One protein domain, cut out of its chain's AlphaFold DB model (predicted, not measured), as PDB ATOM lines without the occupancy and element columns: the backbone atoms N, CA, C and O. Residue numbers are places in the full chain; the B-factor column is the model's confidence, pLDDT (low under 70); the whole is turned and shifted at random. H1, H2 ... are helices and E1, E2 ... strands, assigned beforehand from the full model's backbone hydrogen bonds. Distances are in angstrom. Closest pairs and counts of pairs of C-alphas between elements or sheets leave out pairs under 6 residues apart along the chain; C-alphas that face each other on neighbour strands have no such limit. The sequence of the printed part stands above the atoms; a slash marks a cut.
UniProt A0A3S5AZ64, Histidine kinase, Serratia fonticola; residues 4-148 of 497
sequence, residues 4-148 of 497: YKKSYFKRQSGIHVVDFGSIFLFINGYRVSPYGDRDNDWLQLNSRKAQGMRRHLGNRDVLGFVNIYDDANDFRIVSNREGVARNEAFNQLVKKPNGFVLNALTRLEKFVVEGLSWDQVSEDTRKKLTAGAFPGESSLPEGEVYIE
ATOM      1  N   TYR A   4      -2.967  18.399  -9.146       81.19
ATOM      2  CA  TYR A   4      -2.366  18.796  -7.869       81.19
ATOM      3  C   TYR A   4      -3.290  18.498  -6.682       81.19
ATOM      4  O   TYR A   4      -2.885  17.833  -5.733       81.19
ATOM      5  N   LYS A   5      -4.560  18.913  -6.749       83.06
ATOM      6  CA  LYS A   5      -5.566  18.675  -5.707       83.06
ATOM      7  C   LYS A   5      -5.841  17.186  -5.506       83.06
ATOM      8  O   LYS A   5      -6.085  16.780  -4.376       83.06
ATOM      9  N   LYS A   6      -5.785  16.361  -6.562       81.88
ATOM     10  CA  LYS A   6      -5.914  14.896  -6.427       81.88
ATOM     11  C   LYS A   6      -4.747  14.300  -5.632       81.88
ATOM     12  O   LYS A   6      -4.984  13.456  -4.773       81.88
ATOM     13  N   SER A   7      -3.518  14.758  -5.891       82.38
ATOM     14  CA  SER A   7      -2.330  14.344  -5.125       82.38
ATOM     15  C   SER A   7      -2.411  14.816  -3.666       82.38
ATOM     16  O   SER A   7      -2.280  14.004  -2.753       82.38
ATOM     17  N   TYR A   8      -2.760  16.089  -3.433       83.62
ATOM     18  CA  TYR A   8      -2.974  16.634  -2.086       83.62
ATOM     19  C   TYR A   8      -4.044  15.877  -1.296       83.62
ATOM     20  O   TYR A   8      -3.821  15.541  -0.136       83.62
ATOM     21  N   PHE A   9      -5.182  15.568  -1.921       83.31
ATOM     22  CA  PHE A   9      -6.239  14.795  -1.276       83.31
ATOM     23  C   PHE A   9      -5.735  13.417  -0.856       83.31
ATOM     24  O   PHE A   9      -5.879  13.067   0.308       83.31
ATOM     25  N   LYS A  10      -5.072  12.675  -1.756       84.00
ATOM     26  CA  LYS A  10      -4.496  11.363  -1.428       84.00
ATOM     27  C   LYS A  10      -3.482  11.454  -0.285       84.00
ATOM     28  O   LYS A  10      -3.483  10.594   0.588       84.00
ATOM     29  N   ARG A  11      -2.642  12.495  -0.274       81.88
ATOM     30  CA  ARG A  11      -1.675  12.744   0.804       81.88
ATOM     31  C   ARG A  11      -2.361  12.897   2.160       81.88
ATOM     32  O   ARG A  11      -1.864  12.381   3.151       81.88
ATOM     33  N   GLN A  12      -3.469  13.633   2.195       83.75
ATOM     34  CA  GLN A  12      -4.160  13.976   3.435       83.75
ATOM     35  C   GLN A  12      -5.092  12.864   3.928       83.75
ATOM     36  O   GLN A  12      -5.153  12.612   5.126       83.75
ATOM     37  N   SER A  13      -5.834  12.219   3.027       83.62
ATOM     38  CA  SER A  13      -6.865  11.235   3.374       83.62
ATOM     39  C   SER A  13      -6.381   9.784   3.313       83.62
ATOM     40  O   SER A  13      -7.068   8.894   3.805       83.62
ATOM     41  N   GLY A  14      -5.231   9.518   2.684       83.00
ATOM     42  CA  GLY A  14      -4.708   8.166   2.455       83.00
ATOM     43  C   GLY A  14      -5.441   7.375   1.363       83.00
ATOM     44  O   GLY A  14      -5.010   6.281   1.004       83.00
ATOM     45  N   ILE A  15      -6.512   7.926   0.791       85.00
ATOM     46  CA  ILE A  15      -7.366   7.273  -0.207       85.00
ATOM     47  C   ILE A  15      -7.373   8.064  -1.514       85.00
ATOM     48  O   ILE A  15      -7.277   9.294  -1.532       85.00
ATOM     49  N   HIS A  16      -7.490   7.372  -2.648       80.94
ATOM     50  CA  HIS A  16      -7.667   8.072  -3.915       80.94
ATOM     51  C   HIS A  16      -9.068   8.688  -3.990       80.94
ATOM     52  O   HIS A  16     -10.041   8.113  -3.514       80.94
ATOM     53  N   VAL A  17      -9.192   9.827  -4.679       80.62
ATOM     54  CA  VAL A  17     -10.488  10.501  -4.906       80.62
ATOM     55  C   VAL A  17     -11.534   9.545  -5.498       80.62
ATOM     56  O   VAL A  17     -12.686   9.572  -5.098       80.62
ATOM     57  N   VAL A  18     -11.121   8.652  -6.407       76.56
ATOM     58  CA  VAL A  18     -12.014   7.646  -7.011       76.56
ATOM     59  C   VAL A  18     -12.550   6.621  -6.006       76.56
ATOM     60  O   VAL A  18     -13.637   6.094  -6.218       76.56
ATOM     61  N   ASP A  19     -11.797   6.339  -4.943       81.12
ATOM     62  CA  ASP A  19     -12.176   5.374  -3.906       81.12
ATOM     63  C   ASP A  19     -13.052   6.015  -2.833       81.12
ATOM     64  O   ASP A  19     -13.856   5.334  -2.208       81.12
ATOM     65  N   PHE A  20     -12.917   7.329  -2.637       83.69
ATOM     66  CA  PHE A  20     -13.754   8.069  -1.703       83.69
ATOM     67  C   PHE A  20     -15.194   8.204  -2.209       83.69
ATOM     68  O   PHE A  20     -16.126   8.029  -1.432       83.69
ATOM     69  N   GLY A  21     -15.374   8.485  -3.502       82.81
ATOM     70  CA  GLY A  21     -16.679   8.675  -4.132       82.81
ATOM     71  C   GLY A  21     -16.741   9.946  -4.978       82.81
ATOM     72  O   GLY A  21     -15.769  10.691  -5.082       82.81
ATOM     73  N   SER A  22     -17.889  10.167  -5.614       86.69
ATOM     74  CA  SER A  22     -18.121  11.277  -6.552       86.69
ATOM     75  C   SER A  22     -19.141  12.267  -5.984       86.69
ATOM     76  O   SER A  22     -18.796  13.128  -5.174       86.69
ATOM     77  N   ILE A  23     -20.408  12.139  -6.387       91.12
ATOM     78  CA  ILE A  23     -21.516  12.986  -5.954       91.12
ATOM     79  C   ILE A  23     -22.479  12.132  -5.134       91.12
ATOM     80  O   ILE A  23     -23.187  11.289  -5.692       91.12
ATOM     81  N   PHE A  24     -22.483  12.349  -3.821       92.81
ATOM     82  CA  PHE A  24     -23.342  11.625  -2.884       92.81
ATOM     83  C   PHE A  24     -24.770  12.161  -2.893       92.81
ATOM     84  O   PHE A  24     -24.975  13.362  -3.052       92.81
ATOM     85  N   LEU A  25     -25.754  11.293  -2.668       92.69
ATOM     86  CA  LEU A  25     -27.135  11.715  -2.452       92.69
ATOM     87  C   LEU A  25     -27.460  11.708  -0.958       92.69
ATOM     88  O   LEU A  25     -27.266  10.698  -0.280       92.69
ATOM     89  N   PHE A  26     -27.982  12.828  -0.473       93.00
ATOM     90  CA  PHE A  26     -28.550  12.979   0.855       93.00
ATOM     91  C   PHE A  26     -30.027  13.340   0.735       93.00
ATOM     92  O   PHE A  26     -30.395  14.187  -0.077       93.00
ATOM     93  N   ILE A  27     -30.862  12.701   1.548       91.56
ATOM     94  CA  ILE A  27     -32.280  13.038   1.687       91.56
ATOM     95  C   ILE A  27     -32.537  13.304   3.161       91.56
ATOM     96  O   ILE A  27     -32.223  12.461   4.003       91.56
ATOM     97  N   ASN A  28     -33.062  14.487   3.477       90.75
ATOM     98  CA  ASN A  28     -33.331  14.935   4.843       90.75
ATOM     99  C   ASN A  28     -32.113  14.765   5.772       90.75
ATOM    100  O   ASN A  28     -32.245  14.399   6.937       90.75
ATOM    101  N   GLY A  29     -30.909  14.996   5.236       88.19
ATOM    102  CA  GLY A  29     -29.645  14.870   5.968       88.19
ATOM    103  C   GLY A  29     -29.059  13.455   6.064       88.19
ATOM    104  O   GLY A  29     -27.952  13.307   6.578       88.19
ATOM    105  N   TYR A  30     -29.720  12.422   5.531       89.19
ATOM    106  CA  TYR A  30     -29.220  11.042   5.547       89.19
ATOM    107  C   TYR A  30     -28.607  10.637   4.207       89.19
ATOM    108  O   TYR A  30     -29.221  10.834   3.159       89.19
ATOM    109  N   ARG A  31     -27.412  10.028   4.235       90.31
ATOM    110  CA  ARG A  31     -26.748   9.492   3.035       90.31
ATOM    111  C   ARG A  31     -27.507   8.279   2.505       90.31
ATOM    112  O   ARG A  31     -27.755   7.334   3.251       90.31
ATOM    113  N   VAL A  32     -27.787   8.274   1.205       90.75
ATOM    114  CA  VAL A  32     -28.479   7.177   0.525       90.75
ATOM    115  C   VAL A  32     -27.508   6.396  -0.358       90.75
ATOM    116  O   VAL A  32     -27.128   6.847  -1.439       90.75
ATOM    117  N   SER A  33     -27.116   5.201   0.086       89.25
ATOM    118  CA  SER A  33     -26.367   4.243  -0.738       89.25
ATOM    119  C   SER A  33     -27.258   3.657  -1.840       89.25
ATOM    120  O   SER A  33     -28.461   3.516  -1.617       89.25
ATOM    121  N   PRO A  34     -26.720   3.295  -3.021       89.44
ATOM    122  CA  PRO A  34     -25.306   3.341  -3.432       89.44
ATOM    123  C   PRO A  34     -24.869   4.656  -4.121       89.44
ATOM    124  O   PRO A  34     -23.850   4.698  -4.812       89.44
ATOM    125  N   TYR A  35     -25.649   5.737  -4.028       91.00
ATOM    126  CA  TYR A  35     -25.407   6.945  -4.824       91.00
ATOM    127  C   TYR A  35     -24.148   7.701  -4.386       91.00
ATOM    128  O   TYR A  35     -24.046   8.190  -3.260       91.00
ATOM    129  N   GLY A  36     -23.207   7.837  -5.323       86.44
ATOM    130  CA  GLY A  36     -21.904   8.474  -5.109       86.44
ATOM    131  C   GLY A  36     -20.764   7.490  -4.848       86.44
ATOM    132  O   GLY A  36     -19.609   7.917  -4.847       86.44
ATOM    133  N   ASP A  37     -21.067   6.200  -4.696       88.88
ATOM    134  CA  ASP A  37     -20.067   5.145  -4.531       88.88
ATOM    135  C   ASP A  37     -19.313   4.871  -5.846       88.88
ATOM    136  O   ASP A  37     -19.799   5.164  -6.942       88.88
ATOM    137  N   ARG A  38     -18.107   4.297  -5.746       82.75
ATOM    138  CA  ARG A  38     -17.149   4.142  -6.860       82.75
ATOM    139  C   ARG A  38     -17.742   3.486  -8.114       82.75
ATOM    140  O   ARG A  38     -17.476   3.952  -9.225       82.75
ATOM    141  N   ASP A  39     -18.543   2.440  -7.934       83.50
ATOM    142  CA  ASP A  39     -19.114   1.647  -9.031       83.50
ATOM    143  C   ASP A  39     -20.532   2.097  -9.426       83.50
ATOM    144  O   ASP A  39     -21.177   1.490 -10.282       83.50
ATOM    145  N   ASN A  40     -21.023   3.194  -8.840       87.19
ATOM    146  CA  ASN A  40     -22.376   3.686  -9.049       87.19
ATOM    147  C   ASN A  40     -22.407   4.987  -9.871       87.19
ATOM    148  O   ASN A  40     -22.292   6.095  -9.348       87.19
ATOM    149  N   ASP A  41     -22.615   4.864 -11.185       87.62
ATOM    150  CA  ASP A  41     -22.716   6.013 -12.098       87.62
ATOM    151  C   ASP A  41     -24.160   6.531 -12.251       87.62
ATOM    152  O   ASP A  41     -24.696   6.612 -13.358       87.62
ATOM    153  N   TRP A  42     -24.821   6.869 -11.140       88.56
ATOM    154  CA  TRP A  42     -26.240   7.263 -11.148       88.56
ATOM    155  C   TRP A  42     -26.557   8.540 -11.932       88.56
ATOM    156  O   TRP A  42     -27.655   8.669 -12.470       88.56
ATOM    157  N   LEU A  43     -25.584   9.447 -12.052       89.31
ATOM    158  CA  LEU A  43     -25.666  10.651 -12.889       89.31
ATOM    159  C   LEU A  43     -25.111  10.432 -14.306       89.31
ATOM    160  O   LEU A  43     -25.119  11.346 -15.130       89.31
ATOM    161  N   GLN A  44     -24.644   9.219 -14.614       88.62
ATOM    162  CA  GLN A  44     -24.084   8.834 -15.908       88.62
ATOM    163  C   GLN A  44     -22.899   9.712 -16.359       88.62
ATOM    164  O   GLN A  44     -22.758  10.007 -17.555       88.62
ATOM    165  N   LEU A  45     -22.068  10.169 -15.420       88.69
ATOM    166  CA  LEU A  45     -20.945  11.070 -15.686       88.69
ATOM    167  C   LEU A  45     -19.825  10.356 -16.432       88.69
ATOM    168  O   LEU A  45     -19.267  10.906 -17.380       88.69
ATOM    169  N   ASN A  46     -19.530   9.105 -16.073       88.44
ATOM    170  CA  ASN A  46     -18.513   8.327 -16.780       88.44
ATOM    171  C   ASN A  46     -18.954   8.041 -18.222       88.44
ATOM    172  O   ASN A  46     -18.149   8.163 -19.147       88.44
ATOM    173  N   SER A  47     -20.243   7.748 -18.427       87.00
ATOM    174  CA  SER A  47     -20.827   7.596 -19.766       87.00
ATOM    175  C   SER A  47     -20.681   8.869 -20.615       87.00
ATOM    176  O   SER A  47     -20.253   8.796 -21.767       87.00
ATOM    177  N   ARG A  48     -20.961  10.052 -20.048       86.88
ATOM    178  CA  ARG A  48     -20.773  11.339 -20.748       86.88
ATOM    179  C   ARG A  48     -19.306  11.607 -21.054       86.88
ATOM    180  O   ARG A  48     -18.963  12.009 -22.163       86.88
ATOM    181  N   LYS A  49     -18.423  11.336 -20.096       86.88
ATOM    182  CA  LYS A  49     -16.984  11.500 -20.281       86.88
ATOM    183  C   LYS A  49     -16.427  10.594 -21.378       86.88
ATOM    184  O   LYS A  49     -15.576  11.044 -22.138       86.88
ATOM    185  N   ALA A  50     -16.947   9.379 -21.544       86.75
ATOM    186  CA  ALA A  50     -16.580   8.518 -22.670       86.75
ATOM    187  C   ALA A  50     -16.957   9.131 -24.035       86.75
ATOM    188  O   ALA A  50     -16.195   9.015 -24.990       86.75
ATOM    189  N   GLN A  51     -18.090   9.837 -24.119       83.38
ATOM    190  CA  GLN A  51     -18.536  10.530 -25.339       83.38
ATOM    191  C   GLN A  51     -17.745  11.819 -25.631       83.38
ATOM    192  O   GLN A  51     -17.719  12.292 -26.765       83.38
ATOM    193  N   GLY A  52     -17.081  12.395 -24.625       81.12
ATOM    194  CA  GLY A  52     -16.330  13.639 -24.755       81.12
ATOM    195  C   GLY A  52     -15.311  13.817 -23.637       81.12
ATOM    196  O   GLY A  52     -15.518  14.630 -22.739       81.12
ATOM    197  N   MET A  53     -14.183  13.105 -23.728       75.62
ATOM    198  CA  MET A  53     -13.167  13.013 -22.663       75.62
ATOM    199  C   MET A  53     -12.641  14.374 -22.187       75.62
ATOM    200  O   MET A  53     -12.314  14.538 -21.014       75.62
ATOM    201  N   ARG A  54     -12.553  15.336 -23.112       73.88
ATOM    202  CA  ARG A  54     -12.086  16.702 -22.849       73.88
ATOM    203  C   ARG A  54     -13.197  17.689 -22.509       73.88
ATOM    204  O   ARG A  54     -12.860  18.785 -22.108       73.88
ATOM    205  N   ARG A  55     -14.474  17.341 -22.700       75.50
ATOM    206  CA  ARG A  55     -15.618  18.260 -22.533       75.50
ATOM    207  C   ARG A  55     -16.415  18.003 -21.261       75.50
ATOM    208  O   ARG A  55     -17.008  18.928 -20.724       75.50
ATOM    209  N   HIS A  56     -16.437  16.756 -20.796       85.56
ATOM    210  CA  HIS A  56     -17.260  16.343 -19.664       85.56
ATOM    211  C   HIS A  56     -16.417  15.896 -18.477       85.56
ATOM    212  O   HIS A  56     -15.339  15.310 -18.624       85.56
ATOM    213  N   LEU A  57     -16.946  16.155 -17.287       86.44
ATOM    214  CA  LEU A  57     -16.373  15.698 -16.034       86.44
ATOM    215  C   LEU A  57     -16.857  14.272 -15.744       86.44
ATOM    216  O   LEU A  57     -17.998  13.915 -16.023       86.44
ATOM    217  N   GLY A  58     -15.973  13.439 -15.198       86.94
ATOM    218  CA  GLY A  58     -16.306  12.081 -14.772       86.94
ATOM    219  C   GLY A  58     -16.371  11.974 -13.255       86.94
ATOM    220  O   GLY A  58     -15.971  12.894 -12.538       86.94
ATOM    221  N   ASN A  59     -16.746  10.796 -12.753       86.25
ATOM    222  CA  ASN A  59     -16.816  10.536 -11.307       86.25
ATOM    223  C   ASN A  59     -15.463  10.679 -10.592       86.25
ATOM    224  O   ASN A  59     -15.400  10.823  -9.382       86.25
ATOM    225  N   ARG A  60     -14.357  10.670 -11.343       82.12
ATOM    226  CA  ARG A  60     -13.000  10.865 -10.810       82.12
ATOM    227  C   ARG A  60     -12.572  12.328 -10.737       82.12
ATOM    228  O   ARG A  60     -11.454  12.604 -10.296       82.12
ATOM    229  N   ASP A  61     -13.370  13.245 -11.271       82.12
ATOM    230  CA  ASP A  61     -13.012  14.658 -11.401       82.12
ATOM    231  C   ASP A  61     -13.831  15.564 -10.500       82.12
ATOM    232  O   ASP A  61     -13.406  16.694 -10.260       82.12
ATOM    233  N   VAL A  62     -14.963  15.091  -9.992       85.69
ATOM    234  CA  VAL A  62     -15.880  15.882  -9.176       85.69
ATOM    235  C   VAL A  62     -16.058  15.192  -7.841       85.69
ATOM    236  O   VAL A  62     -16.167  13.974  -7.776       85.69
ATOM    237  N   LEU A  63     -16.075  16.009  -6.799       87.75
ATOM    238  CA  LEU A  63     -16.488  15.617  -5.470       87.75
ATOM    239  C   LEU A  63     -17.633  16.540  -5.073       87.75
ATOM    240  O   LEU A  63     -17.518  17.755  -5.246       87.75
ATOM    241  N   GLY A  64     -18.714  15.987  -4.547       88.62
ATOM    242  CA  GLY A  64     -19.823  16.793  -4.067       88.62
ATOM    243  C   GLY A  64     -20.923  15.964  -3.440       88.62
ATOM    244  O   GLY A  64     -20.801  14.756  -3.234       88.62
ATOM    245  N   PHE A  65     -22.025  16.633  -3.143       91.44
ATOM    246  CA  PHE A  65     -23.236  15.986  -2.689       91.44
ATOM    247  C   PHE A  65     -24.458  16.768  -3.163       91.44
ATOM    248  O   PHE A  65     -24.400  17.980  -3.368       91.44
ATOM    249  N   VAL A  66     -25.559  16.055  -3.347       92.12
ATOM    250  CA  VAL A  66     -26.891  16.601  -3.578       92.12
ATOM    251  C   VAL A  66     -27.664  16.356  -2.296       92.12
ATOM    252  O   VAL A  66     -27.845  15.202  -1.918       92.12
ATOM    253  N   ASN A  67     -28.080  17.421  -1.618       92.69
ATOM    254  CA  ASN A  67     -28.942  17.314  -0.446       92.69
ATOM    255  C   ASN A  67     -30.362  17.725  -0.827       92.69
ATOM    256  O   ASN A  67     -30.568  18.832  -1.325       92.69
ATOM    257  N   ILE A  68     -31.313  16.825  -0.611       92.06
ATOM    258  CA  ILE A  68     -32.730  17.026  -0.898       92.06
ATOM    259  C   ILE A  68     -33.469  17.114   0.431       92.06
ATOM    260  O   ILE A  68     -33.370  16.208   1.256       92.06
ATOM    261  N   TYR A  69     -34.215  18.197   0.619       91.56
ATOM    262  CA  TYR A  69     -35.190  18.313   1.696       91.56
ATOM    263  C   TYR A  69     -36.551  17.910   1.130       91.56
ATOM    264  O   TYR A  69     -37.040  18.545   0.197       91.56
ATOM    265  N   ASP A  70     -37.097  16.809   1.631       90.38
ATOM    266  CA  ASP A  70     -38.300  16.155   1.124       90.38
ATOM    267  C   ASP A  70     -39.286  15.903   2.269       90.38
ATOM    268  O   ASP A  70     -39.210  14.887   2.966       90.38
ATOM    269  N   ASP A  71     -40.209  16.847   2.451       88.19
ATOM    270  CA  ASP A  71     -41.294  16.751   3.432       88.19
ATOM    271  C   ASP A  71     -42.492  15.943   2.893       88.19
ATOM    272  O   ASP A  71     -43.258  15.366   3.666       88.19
ATOM    273  N   ALA A  72     -42.654  15.878   1.565       87.75
ATOM    274  CA  ALA A  72     -43.764  15.202   0.887       87.75
ATOM    275  C   ALA A  72     -43.537  13.688   0.704       87.75
ATOM    276  O   ALA A  72     -44.460  12.958   0.333       87.75
ATOM    277  N   ASN A  73     -42.329  13.206   1.016       86.19
ATOM    278  CA  ASN A  73     -41.893  11.824   0.826       86.19
ATOM    279  C   ASN A  73     -42.002  11.386  -0.647       86.19
ATOM    280  O   ASN A  73     -42.438  10.268  -0.963       86.19
ATOM    281  N   ASP A  74     -41.618  12.296  -1.544       88.88
ATOM    282  CA  ASP A  74     -41.520  12.057  -2.979       88.88
ATOM    283  C   ASP A  74     -40.293  11.199  -3.309       88.88
ATOM    284  O   ASP A  74     -40.355  10.333  -4.175       88.88
ATOM    285  N   PHE A  75     -39.182  11.322  -2.589       88.62
ATOM    286  CA  PHE A  75     -37.976  10.517  -2.780       88.62
ATOM    287  C   PHE A  75     -37.959   9.293  -1.850       88.62
ATOM    288  O   PHE A  75     -37.069   9.112  -1.017       88.62
ATOM    289  N   ARG A  76     -38.940   8.397  -2.025       86.06
ATOM    290  CA  ARG A  76     -39.083   7.186  -1.196       86.06
ATOM    291  C   ARG A  76     -37.880   6.249  -1.313       86.06
ATOM    292  O   ARG A  76     -37.525   5.820  -2.411       86.06
ATOM    293  N   ILE A  77     -37.318   5.854  -0.174       85.25
ATOM    294  CA  ILE A  77     -36.255   4.843  -0.094       85.25
ATOM    295  C   ILE A  77     -36.851   3.458  -0.394       85.25
ATOM    296  O   ILE A  77     -37.918   3.107   0.115       85.25
ATOM    297  N   VAL A  78     -36.183   2.668  -1.238       86.31
ATOM    298  CA  VAL A  78     -36.644   1.314  -1.600       86.31
ATOM    299  C   VAL A  78     -36.511   0.321  -0.434       86.31
ATOM    300  O   VAL A  78     -35.757   0.536   0.512       86.31
ATOM    301  N   SER A  79     -37.260  -0.786  -0.479       74.62
ATOM    302  CA  SER A  79     -37.424  -1.721   0.650       74.62
ATOM    303  C   SER A  79     -36.136  -2.418   1.104       74.62
ATOM    304  O   SER A  79     -35.991  -2.706   2.289       74.62
ATOM    305  N   ASN A  80     -35.181  -2.642   0.197       78.88
ATOM    306  CA  ASN A  80     -33.839  -3.148   0.515       78.88
ATOM    307  C   ASN A  80     -32.929  -2.082   1.156       78.88
ATOM    308  O   ASN A  80     -31.776  -2.374   1.451       78.88
ATOM    309  N   ARG A  81     -33.443  -0.861   1.377       72.88
ATOM    310  CA  ARG A  81     -32.728   0.315   1.900       72.88
ATOM    311  C   ARG A  81     -31.527   0.749   1.054       72.88
ATOM    312  O   ARG A  81     -30.710   1.538   1.517       72.88
ATOM    313  N   GLU A  82     -31.457   0.290  -0.193       80.69
ATOM    314  CA  GLU A  82     -30.411   0.643  -1.150       80.69
ATOM    315  C   GLU A  82     -31.028   1.356  -2.355       80.69
ATOM    316  O   GLU A  82     -31.456   0.741  -3.334       80.69
ATOM    317  N   GLY A  83     -31.051   2.684  -2.280       85.06
ATOM    318  CA  GLY A  83     -31.465   3.571  -3.357       85.06
ATOM    319  C   GLY A  83     -32.820   4.240  -3.137       85.06
ATOM    320  O   GLY A  83     -33.461   4.116  -2.091       85.06
ATOM    321  N   VAL A  84     -33.258   4.967  -4.162       89.62
ATOM    322  CA  VAL A  84     -34.523   5.711  -4.183       89.62
ATOM    323  C   VAL A  84     -35.428   5.140  -5.272       89.62
ATOM    324  O   VAL A  84     -34.958   4.683  -6.319       89.62
ATOM    325  N   ALA A  85     -36.738   5.154  -5.031       88.19
ATOM    326  CA  ALA A  85     -37.740   4.754  -6.005       88.19
ATOM    327  C   ALA A  85     -37.606   5.586  -7.293       88.19
ATOM    328  O   ALA A  85     -37.554   6.813  -7.258       88.19
ATOM    329  N   ARG A  86     -37.578   4.920  -8.456       87.38
ATOM    330  CA  ARG A  86     -37.451   5.577  -9.770       87.38
ATOM    331  C   ARG A  86     -38.778   6.180 -10.241       87.38
ATOM    332  O   ARG A  86     -39.332   5.760 -11.254       87.38
ATOM    333  N   ASN A  87     -39.297   7.137  -9.485       88.81
ATOM    334  CA  ASN A  87     -40.510   7.875  -9.813       88.81
ATOM    335  C   ASN A  87     -40.210   9.135 -10.646       88.81
ATOM    336  O   ASN A  87     -39.087   9.355 -11.108       88.81
ATOM    337  N   GLU A  88     -41.234   9.953 -10.886       88.88
ATOM    338  CA  GLU A  88     -41.094  11.176 -11.674       88.88
ATOM    339  C   GLU A  88     -40.112  12.171 -11.042       88.88
ATOM    340  O   GLU A  88     -39.227  12.651 -11.748       88.88
ATOM    341  N   ALA A  89     -40.188  12.397  -9.727       89.25
ATOM    342  CA  ALA A  89     -39.281  13.289  -9.002       89.25
ATOM    343  C   ALA A  89     -37.808  12.870  -9.163       89.25
ATOM    344  O   ALA A  89     -36.953  13.681  -9.529       89.25
ATOM    345  N   PHE A  90     -37.511  11.574  -9.008       89.38
ATOM    346  CA  PHE A  90     -36.169  11.047  -9.254       89.38
ATOM    347  C   PHE A  90     -35.731  11.249 -10.711       89.38
ATOM    348  O   PHE A  90     -34.598  11.648 -10.976       89.38
ATOM    349  N   ASN A  91     -36.625  11.031 -11.680       88.12
ATOM    350  CA  ASN A  91     -36.315  11.270 -13.089       88.12
ATOM    351  C   ASN A  91     -36.062  12.756 -13.389       88.12
ATOM    352  O   ASN A  91     -35.133  13.061 -14.131       88.12
ATOM    353  N   GLN A  92     -36.819  13.688 -12.812       88.88
ATOM    354  CA  GLN A  92     -36.580  15.128 -12.977       88.88
ATOM    355  C   GLN A  92     -35.216  15.556 -12.409       88.88
ATOM    356  O   GLN A  92     -34.568  16.460 -12.943       88.88
ATOM    357  N   LEU A  93     -34.729  14.863 -11.378       88.44
ATOM    358  CA  LEU A  93     -33.408  15.106 -10.808       88.44
ATOM    359  C   LEU A  93     -32.268  14.689 -11.761       88.44
ATOM    360  O   LEU A  93     -31.304  15.444 -11.924       88.44
ATOM    361  N   VAL A  94     -32.371  13.511 -12.396       87.56
ATOM    362  CA  VAL A  94     -31.222  12.846 -13.058       87.56
ATOM    363  C   VAL A  94     -31.340  12.634 -14.573       87.56
ATOM    364  O   VAL A  94     -30.334  12.363 -15.227       87.56
ATOM    365  N   LYS A  95     -32.540  12.694 -15.163       84.19
ATOM    366  CA  LYS A  95     -32.783  12.234 -16.543       84.19
ATOM    367  C   LYS A  95     -32.111  13.142 -17.576       84.19
ATOM    368  O   LYS A  95     -32.310  14.351 -17.598       84.19
ATOM    369  N   LYS A  96     -31.365  12.547 -18.509       74.56
ATOM    370  CA  LYS A  96     -30.781  13.266 -19.652       74.56
ATOM    371  C   LYS A  96     -31.866  13.738 -20.640       74.56
ATOM    372  O   LYS A  96     -32.818  12.992 -20.870       74.56
ATOM    373  N   PRO A  97     -31.707  14.909 -21.288       65.75
ATOM    374  CA  PRO A  97     -30.638  15.897 -21.095       65.75
ATOM    375  C   PRO A  97     -30.922  16.929 -19.986       65.75
ATOM    376  O   PRO A  97     -29.992  17.597 -19.556       65.75
ATOM    377  N   ASN A  98     -32.167  17.032 -19.509       73.50
ATOM    378  CA  ASN A  98     -32.665  18.203 -18.770       73.50
ATOM    379  C   ASN A  98     -32.776  18.019 -17.250       73.50
ATOM    380  O   ASN A  98     -33.409  18.839 -16.586       73.50
ATOM    381  N   GLY A  99     -32.211  16.949 -16.693       83.75
ATOM    382  CA  GLY A  99     -32.223  16.706 -15.257       83.75
ATOM    383  C   GLY A  99     -31.578  17.868 -14.507       83.75
ATOM    384  O   GLY A  99     -30.553  18.399 -14.945       83.75
ATOM    385  N   PHE A 100     -32.164  18.262 -13.379       85.69
ATOM    386  CA  PHE A 100     -31.721  19.434 -12.619       85.69
ATOM    387  C   PHE A 100     -30.213  19.404 -12.314       85.69
ATOM    388  O   PHE A 100     -29.492  20.370 -12.580       85.69
ATOM    389  N   VAL A 101     -29.713  18.254 -11.848       86.81
ATOM    390  CA  VAL A 101     -28.295  18.077 -11.500       86.81
ATOM    391  C   VAL A 101     -27.401  18.160 -12.738       86.81
ATOM    392  O   VAL A 101     -26.327  18.759 -12.692       86.81
ATOM    393  N   LEU A 102     -27.841  17.605 -13.872       84.94
ATOM    394  CA  LEU A 102     -27.077  17.629 -15.121       84.94
ATOM    395  C   LEU A 102     -26.980  19.036 -15.714       84.94
ATOM    396  O   LEU A 102     -25.922  19.397 -16.235       84.94
ATOM    397  N   ASN A 103     -28.034  19.844 -15.603       83.25
ATOM    398  CA  ASN A 103     -28.019  21.238 -16.045       83.25
ATOM    399  C   ASN A 103     -27.028  22.072 -15.227       83.25
ATOM    400  O   ASN A 103     -26.196  22.783 -15.798       83.25
ATOM    401  N   ALA A 104     -27.064  21.938 -13.897       83.00
ATOM    402  CA  ALA A 104     -26.101  22.589 -13.011       83.00
ATOM    403  C   ALA A 104     -24.662  22.136 -13.320       83.00
ATOM    404  O   ALA A 104     -23.759  22.964 -13.461       83.00
ATOM    405  N   LEU A 105     -24.461  20.831 -13.521       84.81
ATOM    406  CA  LEU A 105     -23.153  20.278 -13.852       84.81
ATOM    407  C   LEU A 105     -22.644  20.767 -15.210       84.81
ATOM    408  O   LEU A 105     -21.463  21.045 -15.338       84.81
ATOM    409  N   THR A 106     -23.506  20.924 -16.212       81.94
ATOM    410  CA  THR A 106     -23.094  21.400 -17.543       81.94
ATOM    411  C   THR A 106     -22.593  22.846 -17.495       81.94
ATOM    412  O   THR A 106     -21.631  23.187 -18.182       81.94
ATOM    413  N   ARG A 107     -23.179  23.700 -16.643       79.06
ATOM    414  CA  ARG A 107     -22.659  25.058 -16.395       79.06
ATOM    415  C   ARG A 107     -21.277  25.013 -15.748       79.06
ATOM    416  O   ARG A 107     -20.373  25.727 -16.181       79.06
ATOM    417  N   LEU A 108     -21.104  24.135 -14.757       81.94
ATOM    418  CA  LEU A 108     -19.805  23.906 -14.131       81.94
ATOM    419  C   LEU A 108     -18.783  23.380 -15.148       81.94
ATOM    420  O   LEU A 108     -17.664  23.871 -15.175       81.94
ATOM    421  N   GLU A 109     -19.160  22.426 -16.001       82.75
ATOM    422  CA  GLU A 109     -18.308  21.867 -17.053       82.75
ATOM    423  C   GLU A 109     -17.826  22.951 -18.009       82.75
ATOM    424  O   GLU A 109     -16.622  23.066 -18.195       82.75
ATOM    425  N   LYS A 110     -18.723  23.792 -18.540       77.94
ATOM    426  CA  LYS A 110     -18.336  24.923 -19.396       77.94
ATOM    427  C   LYS A 110     -17.311  25.816 -18.688       77.94
ATOM    428  O   LYS A 110     -16.228  26.055 -19.211       77.94
ATOM    429  N   PHE A 111     -17.605  26.258 -17.465       77.44
ATOM    430  CA  PHE A 111     -16.707  27.151 -16.727       77.44
ATOM    431  C   PHE A 111     -15.348  26.507 -16.426       77.44
ATOM    432  O   PHE A 111     -14.297  27.122 -16.587       77.44
ATOM    433  N   VAL A 112     -15.354  25.253 -15.990       77.62
ATOM    434  CA  VAL A 112     -14.158  24.553 -15.529       77.62
ATOM    435  C   VAL A 112     -13.301  24.111 -16.714       77.62
ATOM    436  O   VAL A 112     -12.091  24.343 -16.720       77.62
ATOM    437  N   VAL A 113     -13.911  23.518 -17.736       74.62
ATOM    438  CA  VAL A 113     -13.228  22.974 -18.913       74.62
ATOM    439  C   VAL A 113     -12.836  24.071 -19.898       74.62
ATOM    440  O   VAL A 113     -11.665  24.145 -20.260       74.62
ATOM    441  N   GLU A 114     -13.780  24.915 -20.316       67.75
ATOM    442  CA  GLU A 114     -13.538  25.947 -21.333       67.75
ATOM    443  C   GLU A 114     -12.893  27.185 -20.690       67.75
ATOM    444  O   GLU A 114     -11.850  27.641 -21.153       67.75
ATOM    445  N   GLY A 115     -13.432  27.637 -19.549       69.00
ATOM    446  CA  GLY A 115     -13.002  28.863 -18.863       69.00
ATOM    447  C   GLY A 115     -11.729  28.763 -18.027       69.00
ATOM    448  O   GLY A 115     -10.859  29.626 -18.100       69.00
ATOM    449  N   LEU A 116     -11.583  27.706 -17.223       71.00
ATOM    450  CA  LEU A 116     -10.444  27.561 -16.310       71.00
ATOM    451  C   LEU A 116      -9.295  26.740 -16.899       71.00
ATOM    452  O   LEU A 116      -8.160  26.928 -16.461       71.00
ATOM    453  N   SER A 117      -9.538  25.858 -17.880       70.56
ATOM    454  CA  SER A 117      -8.568  24.828 -18.319       70.56
ATOM    455  C   SER A 117      -7.876  24.152 -17.133       70.56
ATOM    456  O   SER A 117      -6.654  24.027 -17.051       70.56
ATOM    457  N   TRP A 118      -8.688  23.780 -16.150       68.31
ATOM    458  CA  TRP A 118      -8.284  23.343 -14.817       68.31
ATOM    459  C   TRP A 118      -7.297  22.163 -14.770       68.31
ATOM    460  O   TRP A 118      -6.695  21.921 -13.726       68.31
ATOM    461  N   ASP A 119      -7.130  21.413 -15.859       67.44
ATOM    462  CA  ASP A 119      -6.252  20.249 -15.972       67.44
ATOM    463  C   ASP A 119      -4.933  20.523 -16.728       67.44
ATOM    464  O   ASP A 119      -4.120  19.601 -16.877       67.44
ATOM    465  N   GLN A 120      -4.690  21.763 -17.176       70.75
ATOM    466  CA  GLN A 120      -3.495  22.159 -17.932       70.75
ATOM    467  C   GLN A 120      -2.259  22.330 -17.042       70.75
ATOM    468  O   GLN A 120      -1.818  23.429 -16.703       70.75
ATOM    469  N   VAL A 121      -1.672  21.196 -16.694       75.44
ATOM    470  CA  VAL A 121      -0.317  21.083 -16.149       75.44
ATOM    471  C   VAL A 121       0.596  20.507 -17.229       75.44
ATOM    472  O   VAL A 121       0.122  19.774 -18.102       75.44
ATOM    473  N   SER A 122       1.895  20.818 -17.183       78.06
ATOM    474  CA  SER A 122       2.859  20.241 -18.127       78.06
ATOM    475  C   SER A 122       2.842  18.706 -18.066       78.06
ATOM    476  O   SER A 122       2.521  18.111 -17.030       78.06
ATOM    477  N   GLU A 123       3.177  18.040 -19.175       76.25
ATOM    478  CA  GLU A 123       3.168  16.571 -19.219       76.25
ATOM    479  C   GLU A 123       4.123  15.944 -18.198       76.25
ATOM    480  O   GLU A 123       3.793  14.919 -17.603       76.25
ATOM    481  N   ASP A 124       5.272  16.578 -17.960       79.88
ATOM    482  CA  ASP A 124       6.248  16.145 -16.958       79.88
ATOM    483  C   ASP A 124       5.650  16.179 -15.543       79.88
ATOM    484  O   ASP A 124       5.624  15.168 -14.837       79.88
ATOM    485  N   THR A 125       5.043  17.307 -15.166       79.62
ATOM    486  CA  THR A 125       4.338  17.452 -13.888       79.62
ATOM    487  C   THR A 125       3.203  16.437 -13.763       79.62
ATOM    488  O   THR A 125       3.031  15.817 -12.713       79.62
ATOM    489  N   ARG A 126       2.437  16.210 -14.838       79.00
ATOM    490  CA  ARG A 126       1.343  15.230 -14.844       79.00
ATOM    491  C   ARG A 126       1.850  13.813 -14.578       79.00
ATOM    492  O   ARG A 126       1.230  13.094 -13.792       79.00
ATOM    493  N   LYS A 127       2.960  13.409 -15.205       80.00
ATOM    494  CA  LYS A 127       3.575  12.087 -15.001       80.00
ATOM    495  C   LYS A 127       4.053  11.918 -13.561       80.00
ATOM    496  O   LYS A 127       3.712  10.915 -12.940       80.00
ATOM    497  N   LYS A 128       4.734  12.924 -13.003       81.56
ATOM    498  CA  LYS A 128       5.215  12.923 -11.610       81.56
ATOM    499  C   LYS A 128       4.072  12.804 -10.599       81.56
ATOM    500  O   LYS A 128       4.102  11.930  -9.737       81.56
ATOM    501  N   LEU A 129       3.017  13.606 -10.757       79.31
ATOM    502  CA  LEU A 129       1.828  13.542  -9.897       79.31
ATOM    503  C   LEU A 129       1.101  12.190 -10.009       79.31
ATOM    504  O   LEU A 129       0.598  11.673  -9.014       79.31
ATOM    505  N   THR A 130       1.052  11.595 -11.206       74.94
ATOM    506  CA  THR A 130       0.421  10.277 -11.418       74.94
ATOM    507  C   THR A 130       1.253   9.143 -10.817       74.94
ATOM    508  O   THR A 130       0.686   8.184 -10.299       74.94
ATOM    509  N   ALA A 131       2.582   9.275 -10.824       78.38
ATOM    510  CA  ALA A 131       3.516   8.349 -10.184       78.38
ATOM    511  C   ALA A 131       3.494   8.418  -8.642       78.38
ATOM    512  O   ALA A 131       4.152   7.616  -7.988       78.38
ATOM    513  N   GLY A 132       2.715   9.338  -8.061       71.75
ATOM    514  CA  GLY A 132       2.530   9.463  -6.616       71.75
ATOM    515  C   GLY A 132       3.392  10.530  -5.945       71.75
ATOM    516  O   GLY A 132       3.371  10.592  -4.723       71.75
ATOM    517  N   ALA A 133       4.102  11.369  -6.707       75.69
ATOM    518  CA  ALA A 133       4.863  12.483  -6.147       75.69
ATOM    519  C   ALA A 133       3.940  13.558  -5.550       75.69
ATOM    520  O   ALA A 133       2.851  13.841  -6.081       75.69
ATOM    521  N   PHE A 134       4.405  14.195  -4.475       75.50
ATOM    522  CA  PHE A 134       3.661  15.240  -3.779       75.50
ATOM    523  C   PHE A 134       4.254  16.635  -4.031       75.50
ATOM    524  O   PHE A 134       5.471  16.784  -4.141       75.50
ATOM    525  N   PRO A 135       3.420  17.687  -4.118       68.75
ATOM    526  CA  PRO A 135       3.924  19.058  -4.195       68.75
ATOM    527  C   PRO A 135       4.711  19.417  -2.922       68.75
ATOM    528  O   PRO A 135       4.224  19.167  -1.815       68.75
ATOM    529  N   GLY A 136       5.917  19.970  -3.083       62.88
ATOM    530  CA  GLY A 136       6.853  20.258  -1.985       62.88
ATOM    531  C   GLY A 136       7.902  19.168  -1.714       62.88
ATOM    532  O   GLY A 136       8.802  19.385  -0.908       62.88
ATOM    533  N   GLU A 137       7.843  18.015  -2.390       70.62
ATOM    534  CA  GLU A 137       8.994  17.105  -2.483       70.62
ATOM    535  C   GLU A 137      10.015  17.641  -3.495       70.62
ATOM    536  O   GLU A 137       9.656  18.361  -4.424       70.62
ATOM    537  N   SER A 138      11.284  17.233  -3.395       61.19
ATOM    538  CA  SER A 138      12.385  17.682  -4.270       61.19
ATOM    539  C   SER A 138      12.123  17.551  -5.784       61.19
ATOM    540  O   SER A 138      12.833  18.151  -6.587       61.19
ATOM    541  N   SER A 139      11.103  16.791  -6.196       64.75
ATOM    542  CA  SER A 139      10.675  16.610  -7.588       64.75
ATOM    543  C   SER A 139       9.577  17.564  -8.093       64.75
ATOM    544  O   SER A 139       9.338  17.584  -9.306       64.75
ATOM    545  N   LEU A 140       8.882  18.307  -7.218       71.19
ATOM    546  CA  LEU A 140       7.757  19.186  -7.574       71.19
ATOM    547  C   LEU A 140       7.741  20.479  -6.731       71.19
ATOM    548  O   LEU A 140       7.891  20.411  -5.513       71.19
ATOM    549  N   PRO A 141       7.484  21.653  -7.336       70.06
ATOM    550  CA  PRO A 141       7.379  22.914  -6.597       70.06
ATOM    551  C   PRO A 141       6.251  22.882  -5.549       70.06
ATOM    552  O   PRO A 141       5.262  22.166  -5.711       70.06
ATOM    553  N   GLU A 142       6.388  23.680  -4.482       69.12
ATOM    554  CA  GLU A 142       5.375  23.793  -3.413       69.12
ATOM    555  C   GLU A 142       4.028  24.338  -3.931       69.12
ATOM    556  O   GLU A 142       2.960  23.964  -3.442       69.12
ATOM    557  N   GLY A 143       4.067  25.200  -4.953       71.12
ATOM    558  CA  GLY A 143       2.893  25.821  -5.568       71.12
ATOM    559  C   GLY A 143       2.364  25.102  -6.815       71.12
ATOM    560  O   GLY A 143       3.049  24.308  -7.458       71.12
ATOM    561  N   GLU A 144       1.128  25.428  -7.201       78.12
ATOM    562  CA  GLU A 144       0.528  24.943  -8.449       78.12
ATOM    563  C   GLU A 144       1.128  25.685  -9.655       78.12
ATOM    564  O   GLU A 144       0.905  26.882  -9.831       78.12
ATOM    565  N   VAL A 145       1.860  24.970 -10.514       73.75
ATOM    566  CA  VAL A 145       2.414  25.529 -11.757       73.75
ATOM    567  C   VAL A 145       1.559  25.117 -12.951       73.75
ATOM    568  O   VAL A 145       1.385  23.923 -13.220       73.75
ATOM    569  N   TYR A 146       1.045  26.118 -13.664       74.44
ATOM    570  CA  TYR A 146       0.245  25.985 -14.882       74.44
ATOM    571  C   TYR A 146       1.081  26.337 -16.124       74.44
ATOM    572  O   TYR A 146       2.124  26.976 -16.014       74.44
ATOM    573  N   ILE A 147       0.635  25.900 -17.308       76.00
ATOM    574  CA  ILE A 147       1.329  26.159 -18.590       76.00
ATOM    575  C   ILE A 147       1.234  27.639 -18.997       76.00
ATOM    576  O   ILE A 147       2.153  28.186 -19.602       76.00
ATOM    577  N   GLU A 148       0.116  28.285 -18.676       74.38
ATOM    578  CA  GLU A 148      -0.158  29.683 -19.003       74.38
ATOM    579  C   GLU A 148       0.166  30.626 -17.835       74.38
ATOM    580  O   GLU A 148       0.130  30.236 -16.663       74.38
TER     581      GLU A 148
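This is residues 4 to 148 of the 497 residues of the protein "Histidine kinase" of Serratia fonticola (UniProt A0A3S5AZ64). This is an elongated, loosely joined model: a ribbon of two parallel strands, E1 and E2, with long loops about it, and H4 and H5 running one after the other nearly in line along one side. H1 and H6 lie toward one end of the long axis with the tail of residues 131 to 148, and the loop of residues 69 to 87 makes the other end. The printed part has 145 residues, with six named helices and two named strands in the order H1 H2 E1 H3 E2 H4 H5 H6. Its class is mostly helix, though just 63 residues, under half, are in named elements. It is only just loose, close to compact, with a radius of gyration of the C-alphas of 17.7 A, and spans 55 by 31 by 23 A.

H1, residues 4 to 13, and H2, residues 17 to 20, only just touch, with 3 pairs of C-alphas within 8 A; the closest are those of Lys 6 and Val 17, 6.5 A apart. H1 also only just touches H6, residues 123 to 130, again with 3 such pairs; the closest C-alphas are those of Ser 7 and Leu 129, at 6.4 A. H1 and H6 run the same way at a shallow tilt of 13 degrees. E1, residues 23 to 27, and E2, residues 64 to 68, are parallel neighbours, with 20 degrees between their directions; N 26 and O 66, and N 66 and O 24, are each 2.8 A apart, within hydrogen-bond range. With H3, residues 45 to 51, between them along the chain, they form a strand-helix-strand unit with a left-handed crossover. H3 touches no helix. Residues 26 to 27 of E1 also pair, antiparallel, with residues 30 to 31. H4, residues 88 to 94, and H5, residues 100 to 116, touch only at the corner, H5 with residues 100 to 102 alone; the closest C-alphas are those of Leu 93 and Phe 100, at 5.0 A. They run the same way at a shallow tilt of 11 degrees. E2 and H5 are only just apart, at 8.2 A, and H5 and H6 are apart. Every O i to N i+4 pair is within hydrogen-bond range in H1, H3, H4, H5 and H6; H2 is too short for such a pair.

H1 begins at C-alpha 4, (-2.366, 18.796, -7.869), and measures 14.3 A from first to last C-alpha; H2 measures 5.2 A. E1 measures 13.2 A, H3 10.0 A and E2 13.3 A. H4 measures 10.1 A. H5, the longest helix, measures 23.1 A, from C-alpha 100 at (-31.721, 19.434, -12.619). H6 measures 10.4 A and ends at C-alpha 130, (0.421, 10.277, -11.418).

The C-alphas of Ala 72 and Ser 138 are the two farthest apart, at 56.4 A. The printed part has no cut. The links E1 to H3, H3 to E2 and E2 to H4 are long, with 17, 12 and 19 residues. The mean pLDDT of the printed part is 82.2; residues 97, 114 to 115, 118 to 119, 135 to 136, 138 to 139 and 142 are under 70.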